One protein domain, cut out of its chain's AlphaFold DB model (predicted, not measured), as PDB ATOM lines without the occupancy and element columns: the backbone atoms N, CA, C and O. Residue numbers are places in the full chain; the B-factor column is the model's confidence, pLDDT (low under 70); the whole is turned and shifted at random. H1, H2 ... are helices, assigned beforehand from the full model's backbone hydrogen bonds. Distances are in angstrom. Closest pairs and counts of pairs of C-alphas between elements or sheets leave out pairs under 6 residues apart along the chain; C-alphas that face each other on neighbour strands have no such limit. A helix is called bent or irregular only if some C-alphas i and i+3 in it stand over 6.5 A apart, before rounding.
ATOM      1  N   THR A 465     -32.548  19.954 -17.439       78.62
ATOM      2  CA  THR A 465     -33.401  20.987 -18.059       78.62
ATOM      3  C   THR A 465     -32.839  22.412 -17.937       78.62
ATOM      4  O   THR A 465     -32.969  23.215 -18.864       78.62
ATOM      5  N   LEU A 466     -32.175  22.732 -16.818       81.19
ATOM      6  CA  LEU A 466     -31.546  24.036 -16.564       81.19
ATOM      7  C   LEU A 466     -30.305  24.232 -17.439       81.19
ATOM      8  O   LEU A 466     -30.127  25.298 -18.034       81.19
ATOM      9  N   ILE A 467     -29.498  23.178 -17.573       87.31
ATOM     10  CA  ILE A 467     -28.312  23.166 -18.435       87.31
ATOM     11  C   ILE A 467     -28.708  23.239 -19.906       87.31
ATOM     12  O   ILE A 467     -28.133  24.027 -20.653       87.31
ATOM     13  N   GLU A 468     -29.728  22.492 -20.329       89.44
ATOM     14  CA  GLU A 468     -30.192  22.524 -21.716       89.44
ATOM     15  C   GLU A 468     -30.685  23.928 -22.110       89.44
ATOM     16  O   GLU A 468     -30.381  24.421 -23.198       89.44
ATOM     17  N   ARG A 469     -31.343  24.640 -21.188       84.19
ATOM     18  CA  ARG A 469     -31.776  26.029 -21.397       84.19
ATOM     19  C   ARG A 469     -30.620  27.032 -21.338       84.19
ATOM     20  O   ARG A 469     -30.604  27.973 -22.124       84.19
ATOM     21  N   MET A 470     -29.636  26.829 -20.465       92.50
ATOM     22  CA  MET A 470     -28.419  27.649 -20.416       92.50
ATOM     23  C   MET A 470     -27.608  27.541 -21.720       92.50
ATOM     24  O   MET A 470     -27.067  28.540 -22.200       92.50
ATOM     25  N   CYS A 471     -27.560  26.340 -22.304       92.19
ATOM     26  CA  CYS A 471     -26.696  26.003 -23.432       92.19
ATOM     27  C   CYS A 471     -27.362  26.116 -24.814       92.19
ATOM     28  O   CYS A 471     -26.672  26.474 -25.768       92.19
ATOM     29  N   SER A 472     -28.659  25.826 -24.956       85.94
ATOM     30  CA  SER A 472     -29.309  25.598 -26.266       85.94
ATOM     31  C   SER A 472     -30.589  26.419 -26.492       85.94
ATOM     32  O   SER A 472     -31.284  26.221 -27.488       85.94
ATOM     33  N   SER A 473     -30.898  27.353 -25.587       80.31
ATOM     34  CA  SER A 473     -32.007  28.313 -25.709       80.31
ATOM     35  C   SER A 473     -31.839  29.265 -26.903       80.31
ATOM     36  O   SER A 473     -30.730  29.505 -27.377       80.31
ATOM     37  N   THR A 474     -32.948  29.864 -27.351       77.50
ATOM     38  CA  THR A 474     -32.976  30.982 -28.316       77.50
ATOM     39  C   THR A 474     -32.301  32.254 -27.793       77.50
ATOM     40  O   THR A 474     -31.949  33.124 -28.583       77.50
ATOM     41  N   ASP A 475     -32.107  32.337 -26.479       76.56
ATOM     42  CA  ASP A 475     -31.291  33.330 -25.782       76.56
ATOM     43  C   ASP A 475     -30.464  32.589 -24.714       76.56
ATOM     44  O   ASP A 475     -30.939  32.381 -23.591       76.56
ATOM     45  N   PRO A 476     -29.321  31.996 -25.100       86.31
ATOM     46  CA  PRO A 476     -28.506  31.200 -24.195       86.31
ATOM     47  C   PRO A 476     -27.580  32.108 -23.385       86.31
ATOM     48  O   PRO A 476     -27.009  33.057 -23.921       86.31
ATOM     49  N   CYS A 477     -27.357  31.772 -22.114       87.94
ATOM     50  CA  CYS A 477     -26.390  32.483 -21.269       87.94
ATOM     51  C   CYS A 477     -24.946  32.249 -21.739       87.94
ATOM     52  O   CYS A 477     -24.064  33.067 -21.494       87.94
ATOM     53  N   CYS A 478     -24.717  31.130 -22.435       89.94
ATOM     54  CA  CYS A 478     -23.436  30.748 -23.012       89.94
ATOM     55  C   CYS A 478     -23.402  31.032 -24.526       89.94
ATOM     56  O   CYS A 478     -24.238  30.530 -25.279       89.94
ATOM     57  N   GLY A 479     -22.390  31.766 -24.997       81.88
ATOM     58  CA  GLY A 479     -22.138  32.061 -26.415       81.88
ATOM     59  C   GLY A 479     -22.640  33.424 -26.902       81.88
ATOM     60  O   GLY A 479     -22.423  33.764 -28.064       81.88
ATOM     61  N   THR A 480     -23.288  34.208 -26.040       71.38
ATOM     62  CA  THR A 480     -23.808  35.547 -26.348       71.38
ATOM     63  C   THR A 480     -23.134  36.610 -25.470       71.38
ATOM     64  O   THR A 480     -22.599  36.295 -24.399       71.38
ATOM     65  N   PRO A 481     -23.110  37.884 -25.910       68.12
ATOM     66  CA  PRO A 481     -22.813  38.997 -25.019       68.12
ATOM     67  C   PRO A 481     -23.689  38.909 -23.771       68.12
ATOM     68  O   PRO A 481     -24.870  38.641 -23.967       68.12
ATOM     69  N   ARG A 482     -23.123  39.072 -22.554       63.31
ATOM     70  CA  ARG A 482     -23.754  38.713 -21.260       63.31
ATOM     71  C   ARG A 482     -25.265  38.939 -21.322       63.31
ATOM     72  O   ARG A 482     -25.706  40.081 -21.232       63.31
ATOM     73  N   SER A 483     -26.014  37.854 -21.566       64.50
ATOM     74  CA  SER A 483     -27.461  37.935 -21.777       64.50
ATOM     75  C   SER A 483     -28.063  38.613 -20.553       64.50
ATOM     76  O   SER A 483     -27.798  38.192 -19.424       64.50
ATOM     77  N   ASP A 484     -28.800  39.698 -20.779       57.84
ATOM     78  CA  ASP A 484     -29.430  40.518 -19.745       57.84
ATOM     79  C   ASP A 484     -30.768  39.924 -19.285       57.84
ATOM     80  O   ASP A 484     -31.463  40.496 -18.440       57.84
ATOM     81  N   THR A 485     -31.117  38.740 -19.796       68.69
ATOM     82  CA  THR A 485     -32.304  38.018 -19.369       68.69
ATOM     83  C   THR A 485     -32.222  37.657 -17.893       68.69
ATOM     84  O   THR A 485     -31.209  37.183 -17.378       68.69
ATOM     85  N   MET A 486     -33.348  37.819 -17.199       66.69
ATOM     86  CA  MET A 486     -33.494  37.471 -15.781       66.69
ATOM     87  C   MET A 486     -33.093  36.013 -15.487       66.69
ATOM     88  O   MET A 486     -32.601  35.702 -14.405       66.69
ATOM     89  N   PHE A 487     -33.292  35.114 -16.462       82.62
ATOM     90  CA  PHE A 487     -32.840  33.727 -16.380       82.62
ATOM     91  C   PHE A 487     -31.318  33.660 -16.247       82.62
ATOM     92  O   PHE A 487     -30.825  33.026 -15.320       82.62
ATOM     93  N   CYS A 488     -30.582  34.362 -17.107       77.94
ATOM     94  CA  CYS A 488     -29.130  34.364 -17.058       77.94
ATOM     95  C   CYS A 488     -28.581  35.060 -15.814       77.94
ATOM     96  O   CYS A 488     -27.657  34.517 -15.226       77.94
ATOM     97  N   TRP A 489     -29.202  36.140 -15.324       73.81
ATOM     98  CA  TRP A 489     -28.849  36.731 -14.021       73.81
ATOM     99  C   TRP A 489     -28.970  35.738 -12.862       73.81
ATOM    100  O   TRP A 489     -28.051  35.606 -12.064       73.81
ATOM    101  N   ASN A 490     -30.054  34.963 -12.811       76.88
ATOM    102  CA  ASN A 490     -30.233  33.944 -11.776       76.88
ATOM    103  C   ASN A 490     -29.173  32.828 -11.874       76.88
ATOM    104  O   ASN A 490     -28.618  32.399 -10.864       76.88
ATOM    105  N   ILE A 491     -28.833  32.397 -13.091       79.44
ATOM    106  CA  ILE A 491     -27.748  31.432 -13.308       79.44
ATOM    107  C   ILE A 491     -26.392  32.041 -12.894       79.44
ATOM    108  O   ILE A 491     -25.604  31.349 -12.246       79.44
ATOM    109  N   TYR A 492     -26.138  33.318 -13.216       78.69
ATOM    110  CA  TYR A 492     -24.904  34.035 -12.877       78.69
ATOM    111  C   TYR A 492     -24.718  34.252 -11.380       78.69
ATOM    112  O   TYR A 492     -23.580  34.200 -10.934       78.69
ATOM    113  N   ASP A 493     -25.787  34.509 -10.626       74.12
ATOM    114  CA  ASP A 493     -25.676  34.920  -9.223       74.12
ATOM    115  C   ASP A 493     -25.943  33.769  -8.245       74.12
ATOM    116  O   ASP A 493     -25.338  33.725  -7.175       74.12
ATOM    117  N   ASN A 494     -26.803  32.809  -8.612       71.62
ATOM    118  CA  ASN A 494     -27.312  31.808  -7.667       71.62
ATOM    119  C   ASN A 494     -26.928  30.360  -7.994       71.62
ATOM    120  O   ASN A 494     -26.907  29.535  -7.082       71.62
ATOM    121  N   VAL A 495     -26.650  30.022  -9.259       83.88
ATOM    122  CA  VAL A 495     -26.335  28.633  -9.659       83.88
ATOM    123  C   VAL A 495     -24.838  28.439  -9.880       83.88
ATOM    124  O   VAL A 495     -24.246  27.535  -9.300       83.88
ATOM    125  N   PHE A 496     -24.217  29.310 -10.678       85.12
ATOM    126  CA  PHE A 496     -22.786  29.263 -10.987       85.12
ATOM    127  C   PHE A 496     -22.126  30.632 -10.741       85.12
ATOM    128  O   PHE A 496     -21.694  31.287 -11.695       85.12
ATOM    129  N   PRO A 497     -22.032  31.081  -9.474       76.56
ATOM    130  CA  PRO A 497     -21.538  32.406  -9.125       76.56
ATOM    131  C   PRO A 497     -20.101  32.679  -9.584       76.56
ATOM    132  O   PRO A 497     -19.214  31.818  -9.539       76.56
ATOM    133  N   GLY A 498     -19.848  33.923  -9.994       78.75
ATOM    134  CA  GLY A 498     -18.512  34.410 -10.347       78.75
ATOM    135  C   GLY A 498     -17.950  33.765 -11.618       78.75
ATOM    136  O   GLY A 498     -18.552  33.841 -12.683       78.75
ATOM    137  N   GLU A 499     -16.772  33.145 -11.530       81.94
ATOM    138  CA  GLU A 499     -16.093  32.511 -12.677       81.94
ATOM    139  C   GLU A 499     -16.597  31.080 -12.963       81.94
ATOM    140  O   GLU A 499     -16.267  30.487 -13.995       81.94
ATOM    141  N   GLN A 500     -17.432  30.516 -12.079       86.75
ATOM    142  CA  GLN A 500     -17.982  29.168 -12.247       86.75
ATOM    143  C   GLN A 500     -18.863  29.063 -13.490       86.75
ATOM    144  O   GLN A 500     -18.850  28.029 -14.153       86.75
ATOM    145  N   ILE A 501     -19.544  30.144 -13.875       88.00
ATOM    146  CA  ILE A 501     -20.353  30.170 -15.092       88.00
ATOM    147  C   ILE A 501     -19.521  29.918 -16.358       88.00
ATOM    148  O   ILE A 501     -19.985  29.251 -17.279       88.00
ATOM    149  N   LYS A 502     -18.260  30.370 -16.406       89.56
ATOM    150  CA  LYS A 502     -17.371  30.092 -17.547       89.56
ATOM    151  C   LYS A 502     -16.999  28.614 -17.600       89.56
ATOM    152  O   LYS A 502     -16.976  28.030 -18.679       89.56
ATOM    153  N   SER A 503     -16.770  28.005 -16.437       91.06
ATOM    154  CA  SER A 503     -16.525  26.563 -16.306       91.06
ATOM    155  C   SER A 503     -17.768  25.750 -16.688       91.06
ATOM    156  O   SER A 503     -17.656  24.772 -17.419       91.06
ATOM    157  N   ALA A 504     -18.963  26.196 -16.290       91.00
ATOM    158  CA  ALA A 504     -20.234  25.554 -16.621       91.00
ATOM    159  C   ALA A 504     -20.580  25.666 -18.117       91.00
ATOM    160  O   ALA A 504     -20.932  24.669 -18.742       91.00
ATOM    161  N   CYS A 505     -20.401  26.837 -18.737       92.44
ATOM    162  CA  CYS A 505     -20.579  27.009 -20.183       92.44
ATOM    163  C   CYS A 505     -19.586  26.183 -21.020       92.44
ATOM    164  O   CYS A 505     -19.893  25.816 -22.157       92.44
ATOM    165  N   TYR A 506     -18.403  25.887 -20.468       93.81
ATOM    166  CA  TYR A 506     -17.368  25.098 -21.134       93.81
ATOM    167  C   TYR A 506     -17.568  23.584 -20.962       93.81
ATOM    168  O   TYR A 506     -17.394  22.844 -21.927       93.81
ATOM    169  N   HIS A 507     -17.934  23.124 -19.759       92.94
ATOM    170  CA  HIS A 507     -17.984  21.694 -19.409       92.94
ATOM    171  C   HIS A 507     -19.388  21.084 -19.399       92.94
ATOM    172  O   HIS A 507     -19.511  19.878 -19.591       92.94
ATOM    173  N   CYS A 508     -20.442  21.881 -19.193       91.94
ATOM    174  CA  CYS A 508     -21.816  21.375 -19.084       91.94
ATOM    175  C   CYS A 508     -22.617  21.474 -20.389       91.94
ATOM    176  O   CYS A 508     -23.640  20.807 -20.529       91.94
ATOM    177  N   CYS A 509     -22.167  22.273 -21.362       93.25
ATOM    178  CA  CYS A 509     -22.789  22.343 -22.683       93.25
ATOM    179  C   CYS A 509     -22.271  21.236 -23.610       93.25
ATOM    180  O   CYS A 509     -21.099  20.874 -23.571       93.25
TER     181      CYS A 509
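AT A GLANCE: This is residues 465 to 509 of the 811 residues of the protein "Alpha-carbonic anhydrase domain-containing protein" of Fistulifera solaris (UniProt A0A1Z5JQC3). Three short helices, H1, H2 and H3, stand with their centres at the corners of a triangle, each turned steeply or nearly squarely to the other two, and the long loop of residues 473 to 485 runs over one face of that triangle. The helices are near one another without clearly touching, and no two of them are side by side. The printed part has 45 residues, with three named helices in the order H1, H2, H3 along the chain and no named strand; the class is all helix, and 26 residues are in named elements. The whole is compact, with a radius of gyration of the C-alphas of 9.1 A, and rounded, its C-alphas spanning 23 by 21 by 20 A.

IN THESE COORDINATES: The printed part begins with H1, residues 465 to 472, from Thr 465 to Ser 472. Its first C-alpha is at (-33.401, 20.987, -18.059), and the helix measures 10.3 A from first to last C-alpha. Residues 473 to 485 follow, 13 residues with no named element. Their C-alphas lie 4 to 12 A from the mean of all C-alphas, which is at (-25.654, 30.435, -18.349). H2, residues 486 to 495, from Met 486 to Val 495, is the longest helix by residues, with 10 residues and 12.9 A from first to last C-alpha. C-alpha 486 is at (-33.494, 37.471, -15.781). H2 is neither bent nor irregular, but only just: C-alphas 492 and 495 are 6.4 A apart. Four residues, 496 to 499, lead to H3, residues 500 to 507, from Gln 500 to His 507, which measures 10.4 A. Its last C-alpha, 507, is at (-17.984, 21.694, -19.409), and Cys 508 and Cys 509 follow it.

HOW THE PARTS SIT: H1 and H2 are close but not clearly touching, with 1 pair of C-alphas within 8 A. Their closest C-alphas, those of Met 470 and Cys 488, are 7.5 A apart, and their centres are 12.3 A apart. Their lines stand at a steep tilt of 61 degrees, and the two helices run opposite ways. H1 and H3 are also close but not clearly touching, with 2 pairs of C-alphas within 8 A. The closest C-alphas of this pair are those of Cys 471 and Cys 505, 7.0 A apart. The centres of H1 and H3 are 12.2 A apart, and their lines are about perpendicular, at 74 degrees. H2 and H3 are close but not clearly touching as well, with 2 pairs of C-alphas within 8 A. Their closest C-alphas, those of Tyr 492 and Ile 501, are 6.4 A apart. The centres of H2 and H3 are 13.0 A apart, and their lines are about perpendicular, at 81 degrees. In the backbones of H1, H2 and H3, every O i to N i+4 pair is within hydrogen-bond range.

THE WHOLE: The two C-alphas farthest apart are those of Thr 474 and Gly 498, at 23.3 A. The first and last printed C-alphas, those of Thr 465 and Cys 509, are 11.7 A apart. The printed part has no cut. The link from H1 to H2 is long, with 13 residues, and the link from H2 to H3 is tight, with 4 residues. The mean pLDDT of the printed part is 81.4; the mean is 86 for H1, 77 for H2 and 91 for H3. The model's confidence is low, under 70, at residues 481 to 486, of which 486 belongs to H2.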